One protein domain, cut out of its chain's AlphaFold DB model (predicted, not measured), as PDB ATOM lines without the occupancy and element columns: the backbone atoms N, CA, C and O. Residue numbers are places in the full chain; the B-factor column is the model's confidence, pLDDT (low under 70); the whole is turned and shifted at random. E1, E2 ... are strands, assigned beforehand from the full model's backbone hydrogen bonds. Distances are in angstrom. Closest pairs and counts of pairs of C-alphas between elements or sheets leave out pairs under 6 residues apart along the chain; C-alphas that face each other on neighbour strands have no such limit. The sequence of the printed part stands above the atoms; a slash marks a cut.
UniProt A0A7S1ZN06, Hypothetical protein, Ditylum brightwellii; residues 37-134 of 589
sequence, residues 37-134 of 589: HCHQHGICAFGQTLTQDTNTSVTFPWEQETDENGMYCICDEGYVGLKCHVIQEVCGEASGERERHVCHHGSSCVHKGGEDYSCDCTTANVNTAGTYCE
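AT A GLANCE: This is residues 37 to 134 of the 589 residues of the protein "Hypothetical protein" of Ditylum brightwellii (UniProt A0A7S1ZN06). What shape is this? With little regular structure, it is a row of three small hairpins, E1 and E2 at one end, E3 and E4 in the middle, E5 and E6 at the other end, amid long loops. What is it made of? The 98 printed residues hold six named strands, E1 to E6 in chain order, in three antiparallel two-strand sheets. The class is all strand, with under half of the residues in named elements. It is compact, with a radius of gyration of the C-alphas of 13.9 A and spans of 44 by 32 by 21 A.

IN THESE COORDINATES: Where are the strands? E1 is residues 43 to 46, from C-alpha 43 at (-58.520, 21.849, -12.700); E2 is 71 to 74, E3 86 to 90, E4 102 to 104, E5 108 to 113, E6 116 to 120, to C-alpha 120 at (-32.152, 9.582, -5.866). How long is E5? It measures 15.7 A.

HOW THE PARTS SIT: What pairs? N 45 and O 72 of hairpin E1 and E2, N 89 and O 103 of E3 and E4, and N 110 and O 118 of E5 and E6 are each 2.8 A apart. Which hairpins meet? E4 and E6 come closest at the C-alphas of Cys 103 and Cys 119, 5.4 A; E2 and E3 are apart.

THE WHOLE: Which links are long? E1 to E2, E2 to E3 and E3 to E4; the printed part has no cut. Where is pLDDT under 70? Residues 48 to 65, 93 to 100 and 111 to 117.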
ATOM      1  N   HIS A  37     -53.838  27.254 -18.177       88.69
ATOM      2  CA  HIS A  37     -53.695  25.920 -18.747       88.69
ATOM      3  C   HIS A  37     -53.022  24.980 -17.741       88.69
ATOM      4  O   HIS A  37     -51.827  25.116 -17.463       88.69
ATOM      5  N   CYS A  38     -53.779  24.008 -17.243       87.56
ATOM      6  CA  CYS A  38     -53.297  22.974 -16.337       87.56
ATOM      7  C   CYS A  38     -52.839  21.731 -17.107       87.56
ATOM      8  O   CYS A  38     -53.467  21.324 -18.085       87.56
ATOM      9  N   HIS A  39     -51.740  21.123 -16.672       87.44
ATOM     10  CA  HIS A  39     -51.270  19.844 -17.195       87.44
ATOM     11  C   HIS A  39     -51.931  18.676 -16.450       87.44
ATOM     12  O   HIS A  39     -52.483  18.862 -15.368       87.44
ATOM     13  N   GLN A  40     -51.888  17.477 -17.045       85.38
ATOM     14  CA  GLN A  40     -52.273  16.213 -16.397       85.38
ATOM     15  C   GLN A  40     -53.660  16.248 -15.735       85.38
ATOM     16  O   GLN A  40     -53.816  15.855 -14.591       85.38
ATOM     17  N   HIS A  41     -54.658  16.748 -16.472       87.06
ATOM     18  CA  HIS A  41     -56.055  16.902 -16.032       87.06
ATOM     19  C   HIS A  41     -56.292  17.840 -14.841       87.06
ATOM     20  O   HIS A  41     -57.407  17.878 -14.321       87.06
ATOM     21  N   GLY A  42     -55.298  18.648 -14.458       84.94
ATOM     22  CA  GLY A  42     -55.473  19.632 -13.399       84.94
ATOM     23  C   GLY A  42     -56.645  20.583 -13.673       84.94
ATOM     24  O   GLY A  42     -56.931  20.948 -14.818       84.94
ATOM     25  N   ILE A  43     -57.337  20.989 -12.611       87.50
ATOM     26  CA  ILE A  43     -58.520  21.849 -12.700       87.50
ATOM     27  C   ILE A  43     -58.115  23.277 -12.352       87.50
ATOM     28  O   ILE A  43     -57.657  23.546 -11.244       87.50
ATOM     29  N   CYS A  44     -58.309  24.199 -13.289       87.56
ATOM     30  CA  CYS A  44     -58.063  25.618 -13.065       87.56
ATOM     31  C   CYS A  44     -59.043  26.173 -12.015       87.56
ATOM     32  O   CYS A  44     -60.257  25.995 -12.142       87.56
ATOM     33  N   ALA A  45     -58.524  26.867 -11.002       84.88
ATOM     34  CA  ALA A  45     -59.283  27.465  -9.909       84.88
ATOM     35  C   ALA A  45     -58.787  28.884  -9.560       84.88
ATOM     36  O   ALA A  45     -57.696  29.296  -9.950       84.88
ATOM     37  N   PHE A  46     -59.604  29.628  -8.807       82.06
ATOM     38  CA  PHE A  46     -59.286  30.958  -8.275       82.06
ATOM     39  C   PHE A  46     -59.273  30.945  -6.745       82.06
ATOM     40  O   PHE A  46     -60.141  30.320  -6.134       82.06
ATOM     41  N   GLY A  47     -58.390  31.735  -6.132       70.88
ATOM     42  CA  GLY A  47     -58.415  32.013  -4.691       70.88
ATOM     43  C   GLY A  47     -57.173  31.528  -3.948       70.88
ATOM     44  O   GLY A  47     -56.121  31.349  -4.548       70.88
ATOM     45  N   GLN A  48     -57.297  31.363  -2.628       57.84
ATOM     46  CA  GLN A  48     -56.230  30.805  -1.796       57.84
ATOM     47  C   GLN A  48     -56.220  29.286  -1.950       57.84
ATOM     48  O   GLN A  48     -57.275  28.651  -1.875       57.84
ATOM     49  N   THR A  49     -55.037  28.722  -2.165       54.19
ATOM     50  CA  THR A  49     -54.819  27.280  -2.175       54.19
ATOM     51  C   THR A  49     -55.364  26.703  -0.866       54.19
ATOM     52  O   THR A  49     -54.982  27.108   0.231       54.19
ATOM     53  N   LEU A  50     -56.321  25.771  -0.955       48.31
ATOM     54  CA  LEU A  50     -56.577  24.870   0.165       48.31
ATOM     55  C   LEU A  50     -55.287  24.080   0.301       48.31
ATOM     56  O   LEU A  50     -55.019  23.240  -0.555       48.31
ATOM     57  N   THR A  51     -54.473  24.442   1.291       44.12
ATOM     58  CA  THR A  51     -53.233  23.765   1.665       44.12
ATOM     59  C   THR A  51     -53.416  22.269   1.452       44.12
ATOM     60  O   THR A  51     -54.157  21.620   2.197       44.12
ATOM     61  N   GLN A  52     -52.803  21.730   0.392       46.00
ATOM     62  CA  GLN A  52     -52.499  20.309   0.371       46.00
ATOM     63  C   GLN A  52     -51.706  20.055   1.652       46.00
ATOM     64  O   GLN A  52     -50.918  20.910   2.048       46.00
ATOM     65  N   ASP A  53     -51.968  18.942   2.332       39.56
ATOM     66  CA  ASP A  53     -51.261  18.501   3.538       39.56
ATOM     67  C   ASP A  53     -49.761  18.252   3.260       39.56
ATOM     68  O   ASP A  53     -49.253  17.138   3.409       39.56
ATOM     69  N   THR A  54     -49.011  19.255   2.826       44.09
ATOM     70  CA  THR A  54     -47.562  19.267   2.874       44.09
ATOM     71  C   THR A  54     -47.219  19.749   4.274       44.09
ATOM     72  O   THR A  54     -47.007  20.919   4.565       44.09
ATOM     73  N   ASN A  55     -47.247  18.797   5.205       41.91
ATOM     74  CA  ASN A  55     -46.608  18.923   6.508       41.91
ATOM     75  C   ASN A  55     -45.081  18.978   6.297       41.91
ATOM     76  O   ASN A  55     -44.369  18.079   6.723       41.91
ATOM     77  N   THR A  56     -44.606  19.947   5.518       46.81
ATOM     78  CA  THR A  56     -43.206  20.203   5.199       46.81
ATOM     79  C   THR A  56     -42.988  21.683   5.453       46.81
ATOM     80  O   THR A  56     -43.551  22.530   4.764       46.81
ATOM     81  N   SER A  57     -42.168  22.011   6.447       46.78
ATOM     82  CA  SER A  57     -41.724  23.379   6.756       46.78
ATOM     83  C   SER A  57     -40.908  24.055   5.624       46.78
ATOM     84  O   SER A  57     -40.299  25.100   5.851       46.78
ATOM     85  N   VAL A  58     -40.856  23.468   4.427       51.53
ATOM     86  CA  VAL A  58     -39.976  23.847   3.318       51.53
ATOM     87  C   VAL A  58     -40.828  24.412   2.187       51.53
ATOM     88  O   VAL A  58     -41.718  23.729   1.691       51.53
ATOM     89  N   THR A  59     -40.566  25.665   1.812       57.91
ATOM     90  CA  THR A  59     -41.216  26.336   0.678       57.91
ATOM     91  C   THR A  59     -40.373  26.138  -0.578       57.91
ATOM     92  O   THR A  59     -39.215  26.558  -0.610       57.91
ATOM     93  N   PHE A  60     -40.932  25.520  -1.616       63.03
ATOM     94  CA  PHE A  60     -40.194  25.198  -2.841       63.03
ATOM     95  C   PHE A  60     -40.233  26.342  -3.876       63.03
ATOM     96  O   PHE A  60     -41.227  27.063  -3.976       63.03
ATOM     97  N   PRO A  61     -39.206  26.494  -4.738       55.62
ATOM     98  CA  PRO A  61     -39.116  27.598  -5.708       55.62
ATOM     99  C   PRO A  61     -40.287  27.725  -6.699       55.62
ATOM    100  O   PRO A  61     -40.538  28.809  -7.228       55.62
ATOM    101  N   TRP A  62     -41.002  26.633  -6.985       63.03
ATOM    102  CA  TRP A  62     -42.155  26.605  -7.900       63.03
ATOM    103  C   TRP A  62     -43.514  26.583  -7.182       63.03
ATOM    104  O   TRP A  62     -44.549  26.466  -7.851       63.03
ATOM    105  N   GLU A  63     -43.542  26.723  -5.854       60.75
ATOM    106  CA  GLU A  63     -44.762  26.936  -5.060       60.75
ATOM    107  C   GLU A  63     -45.275  28.374  -5.196       60.75
ATOM    108  O   GLU A  63     -45.596  29.061  -4.228       60.75
ATOM    109  N   GLN A  64     -45.394  28.862  -6.432       60.69
ATOM    110  CA  GLN A  64     -46.271  29.998  -6.670       60.69
ATOM    111  C   GLN A  64     -47.702  29.541  -6.382       60.69
ATOM    112  O   GLN A  64     -48.273  28.761  -7.146       60.69
ATOM    113  N   GLU A  65     -48.265  30.017  -5.269       64.38
ATOM    114  CA  GLU A  65     -49.628  29.680  -4.844       64.38
ATOM    115  C   GLU A  65     -50.666  30.081  -5.900       64.38
ATOM    116  O   GLU A  65     -51.682  29.411  -6.049       64.38
ATOM    117  N   THR A  66     -50.399  31.158  -6.651       75.88
ATOM    118  CA  THR A  66     -51.233  31.640  -7.757       75.88
ATOM    119  C   THR A  66     -50.410  32.404  -8.800       75.88
ATOM    120  O   THR A  66     -49.306  32.869  -8.513       75.88
ATOM    121  N   ASP A  67     -50.948  32.544 -10.012       79.12
ATOM    122  CA  ASP A  67     -50.428  33.457 -11.031       79.12
ATOM    123  C   ASP A  67     -50.784  34.929 -10.725       79.12
ATOM    124  O   ASP A  67     -51.469  35.242  -9.749       79.12
ATOM    125  N   GLU A  68     -50.364  35.858 -11.590       81.44
ATOM    126  CA  GLU A  68     -50.620  37.303 -11.443       81.44
ATOM    127  C   GLU A  68     -52.117  37.678 -11.324       81.44
ATOM    128  O   GLU A  68     -52.450  38.774 -10.868       81.44
ATOM    129  N   ASN A  69     -53.033  36.782 -11.711       80.50
ATOM    130  CA  ASN A  69     -54.482  36.985 -11.670       80.50
ATOM    131  C   ASN A  69     -55.169  36.239 -10.511       80.50
ATOM    132  O   ASN A  69     -56.403  36.310 -10.384       80.50
ATOM    133  N   GLY A  70     -54.406  35.539  -9.665       81.69
ATOM    134  CA  GLY A  70     -54.933  34.715  -8.579       81.69
ATOM    135  C   GLY A  70     -55.450  33.344  -9.035       81.69
ATOM    136  O   GLY A  70     -56.307  32.778  -8.348       81.69
ATOM    137  N   MET A  71     -55.013  32.849 -10.203       84.50
ATOM    138  CA  MET A  71     -55.367  31.526 -10.734       84.50
ATOM    139  C   MET A  71     -54.320  30.481 -10.359       84.50
ATOM    140  O   MET A  71     -53.126  30.767 -10.365       84.50
ATOM    141  N   TYR A  72     -54.757  29.254 -10.102       84.62
ATOM    142  CA  TYR A  72     -53.882  28.103  -9.876       84.62
ATOM    143  C   TYR A  72     -54.529  26.821 -10.403       84.62
ATOM    144  O   TYR A  72     -55.726  26.795 -10.697       84.62
ATOM    145  N   CYS A  73     -53.749  25.751 -10.533       86.50
ATOM    146  CA  CYS A  73     -54.265  24.439 -10.902       86.50
ATOM    147  C   CYS A  73     -54.371  23.527  -9.677       86.50
ATOM    148  O   CYS A  73     -53.407  23.344  -8.939       86.50
ATOM    149  N   ILE A  74     -55.542  22.923  -9.483       84.12
ATOM    150  CA  ILE A  74     -55.736  21.804  -8.560       84.12
ATOM    151  C   ILE A  74     -55.204  20.556  -9.259       84.12
ATOM    152  O   ILE A  74     -55.733  20.171 -10.302       84.12
ATOM    153  N   CYS A  75     -54.154  19.962  -8.702       83.69
ATOM    154  CA  CYS A  75     -53.435  18.861  -9.327       83.69
ATOM    155  C   CYS A  75     -53.923  17.492  -8.860       83.69
ATOM    156  O   CYS A  75     -54.289  17.317  -7.695       83.69
ATOM    157  N   ASP A  76     -53.882  16.530  -9.780       84.12
ATOM    158  CA  ASP A  76     -54.061  15.111  -9.483       84.12
ATOM    159  C   ASP A  76     -52.921  14.587  -8.586       84.12
ATOM    160  O   ASP A  76     -51.847  15.191  -8.487       84.12
ATOM    161  N   GLU A  77     -53.144  13.444  -7.928       79.81
ATOM    162  CA  GLU A  77     -52.133  12.800  -7.081       79.81
ATOM    163  C   GLU A  77     -50.812  12.581  -7.842       79.81
ATOM    164  O   GLU A  77     -50.800  12.125  -8.986       79.81
ATOM    165  N   GLY A  78     -49.689  12.912  -7.194       77.19
ATOM    166  CA  GLY A  78     -48.352  12.811  -7.790       77.19
ATOM    167  C   GLY A  78     -47.929  13.998  -8.664       77.19
ATOM    168  O   GLY A  78     -46.835  13.967  -9.222       77.19
ATOM    169  N   TYR A  79     -48.736  15.062  -8.768       82.75
ATOM    170  CA  TYR A  79     -48.380  16.278  -9.508       82.75
ATOM    171  C   TYR A  79     -48.516  17.536  -8.650       82.75
ATOM    172  O   TYR A  79     -49.471  17.680  -7.890       82.75
ATOM    173  N   VAL A  80     -47.568  18.466  -8.793       80.50
ATOM    174  CA  VAL A  80     -47.522  19.745  -8.062       80.50
ATOM    175  C   VAL A  80     -47.088  20.918  -8.944       80.50
ATOM    176  O   VAL A  80     -46.777  20.782 -10.136       80.50
ATOM    177  N   GLY A  81     -47.099  22.101  -8.329       78.12
ATOM    178  CA  GLY A  81     -46.761  23.384  -8.932       78.12
ATOM    179  C   GLY A  81     -47.958  24.068  -9.586       78.12
ATOM    180  O   GLY A  81     -48.975  23.442  -9.881       78.12
ATOM    181  N   LEU A  82     -47.798  25.361  -9.883       82.44
ATOM    182  CA  LEU A  82     -48.856  26.259 -10.373       82.44
ATOM    183  C   LEU A  82     -49.700  25.692 -11.533       82.44
ATOM    184  O   LEU A  82     -50.882  26.002 -11.649       82.44
ATOM    185  N   LYS A  83     -49.088  24.867 -12.397       87.00
ATOM    186  CA  LYS A  83     -49.719  24.260 -13.584       87.00
ATOM    187  C   LYS A  83     -49.736  22.723 -13.587       87.00
ATOM    188  O   LYS A  83     -49.973  22.146 -14.645       87.00
ATOM    189  N   CYS A  84     -49.458  22.057 -12.463       86.19
ATOM    190  CA  CYS A  84     -49.408  20.586 -12.355       86.19
ATOM    191  C   CYS A  84     -48.394  19.907 -13.293       86.19
ATOM    192  O   CYS A  84     -48.679  18.876 -13.900       86.19
ATOM    193  N   HIS A  85     -47.220  20.518 -13.461       86.25
ATOM    194  CA  HIS A  85     -46.177  20.027 -14.372       86.25
ATOM    195  C   HIS A  85     -44.994  19.374 -13.646       86.25
ATOM    196  O   HIS A  85     -44.143  18.771 -14.299       86.25
ATOM    197  N   VAL A  86     -44.911  19.507 -12.320       78.88
ATOM    198  CA  VAL A  86     -43.856  18.889 -11.514       78.88
ATOM    199  C   VAL A  86     -44.377  17.552 -11.012       78.88
ATOM    200  O   VAL A  86     -45.393  17.505 -10.326       78.88
ATOM    201  N   ILE A  87     -43.699  16.470 -11.380       81.50
ATOM    202  CA  ILE A  87     -43.984  15.133 -10.856       81.50
ATOM    203  C   ILE A  87     -43.407  15.057  -9.442       81.50
ATOM    204  O   ILE A  87     -42.274  15.493  -9.231       81.50
ATOM    205  N   GLN A  88     -44.169  14.508  -8.501       83.25
ATOM    206  CA  GLN A  88     -43.709  14.207  -7.152       83.25
ATOM    207  C   GLN A  88     -44.009  12.757  -6.766       83.25
ATOM    208  O   GLN A  88     -45.072  12.220  -7.088       83.25
ATOM    209  N   GLU A  89     -43.097  12.160  -6.014       83.00
ATOM    210  CA  GLU A  89     -43.279  10.891  -5.324       83.00
ATOM    211  C   GLU A  89     -43.235  11.146  -3.813       83.00
ATOM    212  O   GLU A  89     -42.359  11.853  -3.320       83.00
ATOM    213  N   VAL A  90     -44.202  10.610  -3.067       82.56
ATOM    214  CA  VAL A  90     -44.220  10.704  -1.600       82.56
ATOM    215  C   VAL A  90     -43.581   9.446  -1.036       82.56
ATOM    216  O   VAL A  90     -44.031   8.342  -1.342       82.56
ATOM    217  N   CYS A  91     -42.565   9.605  -0.194       81.38
ATOM    218  CA  CYS A  91     -41.832   8.474   0.345       81.38
ATOM    219  C   CYS A  91     -42.509   7.910   1.607       81.38
ATOM    220  O   CYS A  91     -42.713   8.623   2.590       81.38
ATOM    221  N   GLY A  92     -42.834   6.612   1.583       73.38
ATOM    222  CA  GLY A  92     -43.397   5.870   2.719       73.38
ATOM    223  C   GLY A  92     -44.920   5.903   2.872       73.38
ATOM    224  O   GLY A  92     -45.639   6.553   2.118       73.38
ATOM    225  N   GLU A  93     -45.430   5.157   3.860       65.06
ATOM    226  CA  GLU A  93     -46.850   5.175   4.239       65.06
ATOM    227  C   GLU A  93     -47.127   6.298   5.252       65.06
ATOM    228  O   GLU A  93     -46.284   6.618   6.085       65.06
ATOM    229  N   ALA A  94     -48.325   6.890   5.205       54.16
ATOM    230  CA  ALA A  94     -48.738   7.966   6.104       54.16
ATOM    231  C   ALA A  94     -48.972   7.466   7.549       54.16
ATOM    232  O   ALA A  94     -50.116   7.326   7.992       54.16
ATOM    233  N   SER A  95     -47.905   7.184   8.299       48.69
ATOM    234  CA  SER A  95     -47.940   7.058   9.761       48.69
ATOM    235  C   SER A  95     -47.784   8.450  10.388       48.69
ATOM    236  O   SER A  95     -46.934   9.242  10.001       48.69
ATOM    237  N   GLY A  96     -48.702   8.801  11.291       50.56
ATOM    238  CA  GLY A  96     -48.940  10.182  11.719       50.56
ATOM    239  C   GLY A  96     -47.769  10.941  12.368       50.56
ATOM    240  O   GLY A  96     -46.821  10.369  12.892       50.56
ATOM    241  N   GLU A  97     -47.944  12.268  12.383       49.97
ATOM    242  CA  GLU A  97     -47.197  13.311  13.118       49.97
ATOM    243  C   GLU A  97     -45.741  13.629  12.707       49.97
ATOM    244  O   GLU A  97     -45.167  14.552  13.287       49.97
ATOM    245  N   ARG A  98     -45.159  13.004  11.674       53.75
ATOM    246  CA  ARG A  98     -43.871  13.445  11.083       53.75
ATOM    247  C   ARG A  98     -44.005  14.046   9.683       53.75
ATOM    248  O   ARG A  98     -44.958  13.766   8.958       53.75
ATOM    249  N   GLU A  99     -43.064  14.929   9.343       57.00
ATOM    250  CA  GLU A  99     -42.962  15.557   8.022       57.00
ATOM    251  C   GLU A  99     -42.692  14.485   6.955       57.00
ATOM    252  O   GLU A  99     -41.839  13.618   7.142       57.00
ATOM    253  N   ARG A 100     -43.457  14.499   5.856       68.31
ATOM    254  CA  ARG A 100     -43.336  13.500   4.780       68.31
ATOM    255  C   ARG A 100     -42.202  13.898   3.838       68.31
ATOM    256  O   ARG A 100     -42.213  15.012   3.326       68.31
ATOM    257  N   HIS A 101     -41.262  12.990   3.583       73.00
ATOM    258  CA  HIS A 101     -40.207  13.207   2.591       73.00
ATOM    259  C   HIS A 101     -40.775  13.034   1.174       73.00
ATOM    260  O   HIS A 101     -41.545  12.101   0.926       73.00
ATOM    261  N   VAL A 102     -40.431  13.937   0.256       79.62
ATOM    262  CA  VAL A 102     -40.991  13.987  -1.103       79.62
ATOM    263  C   VAL A 102     -39.890  14.135  -2.144       79.62
ATOM    264  O   VAL A 102     -38.942  14.873  -1.939       79.62
ATOM    265  N   CYS A 103     -40.017  13.447  -3.271       82.00
ATOM    266  CA  CYS A 103     -39.024  13.449  -4.339       82.00
ATOM    267  C   CYS A 103     -39.612  14.056  -5.609       82.00
ATOM    268  O   CYS A 103     -40.686  13.647  -6.054       82.00
ATOM    269  N   HIS A 104     -38.949  15.064  -6.177       85.06
ATOM    270  CA  HIS A 104     -39.459  15.826  -7.317       85.06
ATOM    271  C   HIS A 104     -38.844  15.413  -8.658       85.06
ATOM    272  O   HIS A 104     -37.825  14.740  -8.745       85.06
ATOM    273  N   HIS A 105     -39.474  15.843  -9.752       84.12
ATOM    274  CA  HIS A 105     -38.974  15.648 -11.121       84.12
ATOM    275  C   HIS A 105     -38.886  14.183 -11.576       84.12
ATOM    276  O   HIS A 105     -38.244  13.868 -12.584       84.12
ATOM    277  N   GLY A 106     -39.625  13.309 -10.891       81.38
ATOM    278  CA  GLY A 106     -39.614  11.869 -11.130       81.38
ATOM    279  C   GLY A 106     -38.410  11.158 -10.517       81.38
ATOM    280  O   GLY A 106     -38.144  10.030 -10.918       81.38
ATOM    281  N   SER A 107     -37.691  11.802  -9.590       83.12
ATOM    282  CA  SER A 107     -36.678  11.128  -8.781       83.12
ATOM    283  C   SER A 107     -37.312  10.087  -7.860       83.12
ATOM    284  O   SER A 107     -38.472  10.203  -7.459       83.12
ATOM    285  N   SER A 108     -36.547   9.045  -7.551       80.88
ATOM    286  CA  SER A 108     -37.042   7.862  -6.845       80.88
ATOM    287  C   SER A 108     -36.772   7.948  -5.348       80.88
ATOM    288  O   SER A 108     -35.679   8.334  -4.925       80.88
ATOM    289  N   CYS A 109     -37.742   7.516  -4.542       80.75
ATOM    290  CA  CYS A 109     -37.579   7.402  -3.096       80.75
ATOM    291  C   CYS A 109     -36.635   6.248  -2.719       80.75
ATOM    292  O   CYS A 109     -36.800   5.104  -3.147       80.75
ATOM    293  N   VAL A 110     -35.689   6.526  -1.825       77.50
ATOM    294  CA  VAL A 110     -34.738   5.559  -1.268       77.50
ATOM    295  C   VAL A 110     -34.951   5.454   0.239       77.50
ATOM    296  O   VAL A 110     -34.724   6.405   0.980       77.50
ATOM    297  N   HIS A 111     -35.373   4.281   0.713       69.19
ATOM    298  CA  HIS A 111     -35.610   4.021   2.137       69.19
ATOM    299  C   HIS A 111     -34.289   3.802   2.901       69.19
ATOM    300  O   HIS A 111     -33.539   2.875   2.587       69.19
ATOM    301  N   LYS A 112     -34.025   4.613   3.937       58.34
ATOM    302  CA  LYS A 112     -32.765   4.622   4.716       58.34
ATOM    303  C   LYS A 112     -32.813   3.819   6.019       58.34
ATOM    304  O   LYS A 112     -31.778   3.596   6.642       58.34
ATOM    305  N   GLY A 113     -33.987   3.312   6.395       49.88
ATOM    306  CA  GLY A 113     -34.203   2.555   7.631       49.88
ATOM    307  C   GLY A 113     -35.091   3.313   8.620       49.88
ATOM    308  O   GLY A 113     -34.972   4.520   8.782       49.88
ATOM    309  N   GLY A 114     -35.996   2.609   9.305       65.38
ATOM    310  CA  GLY A 114     -37.010   3.265  10.138       65.38
ATOM    311  C   GLY A 114     -38.092   3.940   9.285       65.38
ATOM    312  O   GLY A 114     -38.669   3.286   8.430       65.38
ATOM    313  N   GLU A 115     -38.375   5.220   9.540       61.47
ATOM    314  CA  GLU A 115     -39.282   6.064   8.731       61.47
ATOM    315  C   GLU A 115     -38.500   7.091   7.885       61.47
ATOM    316  O   GLU A 115     -39.055   8.106   7.475       61.47
ATOM    317  N   ASP A 116     -37.198   6.867   7.676       63.59
ATOM    318  CA  ASP A 116     -36.299   7.810   7.005       63.59
ATOM    319  C   ASP A 116     -36.150   7.501   5.507       63.59
ATOM    320  O   ASP A 116     -35.974   6.342   5.105       63.59
ATOM    321  N   TYR A 117     -36.205   8.545   4.680       69.00
ATOM    322  CA  TYR A 117     -36.192   8.463   3.218       69.00
ATOM    323  C   TYR A 117     -35.303   9.562   2.628       69.00
ATOM    324  O   TYR A 117     -35.215  10.653   3.181       69.00
ATOM    325  N   SER A 118     -34.684   9.282   1.481       70.81
ATOM    326  CA  SER A 118     -34.019  10.286   0.639       70.81
ATOM    327  C   SER A 118     -34.460  10.157  -0.814       70.81
ATOM    328  O   SER A 118     -35.052   9.145  -1.194       70.81
ATOM    329  N   CYS A 119     -34.078  11.122  -1.645       76.44
ATOM    330  CA  CYS A 119     -34.300  11.068  -3.085       76.44
ATOM    331  C   CYS A 119     -33.032  10.683  -3.849       76.44
ATOM    332  O   CYS A 119     -31.941  11.155  -3.537       76.44
ATOM    333  N   ASP A 120     -33.179   9.823  -4.855       75.31
ATOM    334  CA  ASP A 120     -32.152   9.582  -5.866       75.31
ATOM    335  C   ASP A 120     -32.393  10.511  -7.060       75.31
ATOM    336  O   ASP A 120     -33.210  10.222  -7.937       75.31
ATOM    337  N   CYS A 121     -31.699  11.650  -7.095       77.06
ATOM    338  CA  CYS A 121     -31.876  12.634  -8.166       77.06
ATOM    339  C   CYS A 121     -31.354  12.152  -9.526       77.06
ATOM    340  O   CYS A 121     -31.706  12.740 -10.547       77.06
ATOM    341  N   THR A 122     -30.570  11.069  -9.575       74.12
ATOM    342  CA  THR A 122     -30.071  10.513 -10.842       74.12
ATOM    343  C   THR A 122     -31.169   9.823 -11.650       74.12
ATOM    344  O   THR A 122     -31.041   9.678 -12.864       74.12
ATOM    345  N   THR A 123     -32.273   9.436 -11.002       76.06
ATOM    346  CA  THR A 123     -33.439   8.860 -11.685       76.06
ATOM    347  C   THR A 123     -34.423   9.916 -12.181       76.06
ATOM    348  O   THR A 123     -35.388   9.577 -12.871       76.06
ATOM    349  N   ALA A 124     -34.189  11.195 -11.869       81.19
ATOM    350  CA  ALA A 124     -35.014  12.281 -12.367       81.19
ATOM    351  C   ALA A 124     -34.947  12.374 -13.897       81.19
ATOM    352  O   ALA A 124     -33.944  12.071 -14.541       81.19
ATOM    353  N   ASN A 125     -36.025  12.875 -14.499       81.25
ATOM    354  CA  ASN A 125     -36.093  13.041 -15.956       81.25
ATOM    355  C   ASN A 125     -35.241  14.213 -16.480       81.25
ATOM    356  O   ASN A 125     -35.161  14.430 -17.690       81.25
ATOM    357  N   VAL A 126     -34.672  15.010 -15.576       82.38
ATOM    358  CA  VAL A 126     -33.804  16.160 -15.847       82.38
ATOM    359  C   VAL A 126     -32.725  16.220 -14.765       82.38
ATOM    360  O   VAL A 126     -32.943  15.714 -13.665       82.38
ATOM    361  N   ASN A 127     -31.590  16.864 -15.048       80.62
ATOM    362  CA  ASN A 127     -30.551  17.096 -14.044       80.62
ATOM    363  C   ASN A 127     -31.112  17.958 -12.908       80.62
ATOM    364  O   ASN A 127     -31.587  19.079 -13.131       80.62
ATOM    365  N   THR A 128     -31.091  17.403 -11.699       82.88
ATOM    366  CA  THR A 128     -31.628  18.039 -10.493       82.88
ATOM    367  C   THR A 128     -30.729  17.792  -9.297       82.88
ATOM    368  O   THR A 128     -30.062  16.764  -9.227       82.88
ATOM    369  N   ALA A 129     -30.729  18.734  -8.359       76.69
ATOM    370  CA  ALA A 129     -30.002  18.654  -7.102       76.69
ATOM    371  C   ALA A 129     -30.851  19.222  -5.952       76.69
ATOM    372  O   ALA A 129     -31.853  19.905  -6.181       76.69
ATOM    373  N   GLY A 130     -30.442  18.938  -4.718       72.50
ATOM    374  CA  GLY A 130     -31.156  19.326  -3.500       72.50
ATOM    375  C   GLY A 130     -31.709  18.129  -2.735       72.50
ATOM    376  O   GLY A 130     -31.701  16.998  -3.222       72.50
ATOM    377  N   THR A 131     -32.176  18.384  -1.515       73.75
ATOM    378  CA  THR A 131     -32.643  17.343  -0.580       73.75
ATOM    379  C   THR A 131     -33.830  16.554  -1.134       73.75
ATOM    380  O   THR A 131     -33.951  15.354  -0.896       73.75
ATOM    381  N   TYR A 132     -34.676  17.225  -1.908       75.38
ATOM    382  CA  TYR A 132     -35.903  16.720  -2.512       75.38
ATOM    383  C   TYR A 132     -35.803  16.673  -4.052       75.38
ATOM    384  O   TYR A 132     -36.811  16.513  -4.748       75.38
ATOM    385  N   CYS A 133     -34.588  16.817  -4.604       80.94
ATOM    386  CA  CYS A 133     -34.317  17.002  -6.037       80.94
ATOM    387  C   CYS A 133     -35.085  18.188  -6.636       80.94
ATOM    388  O   CYS A 133     -35.645  18.122  -7.736       80.94
ATOM    389  N   GLU A 134     -35.168  19.269  -5.870       80.81
ATOM    390  CA  GLU A 134     -35.986  20.434  -6.154       80.81
ATOM    391  C   GLU A 134     -35.352  21.365  -7.191       80.81
ATOM    392  O   GLU A 134     -36.029  21.881  -8.085       80.81
TER     393      GLU A 134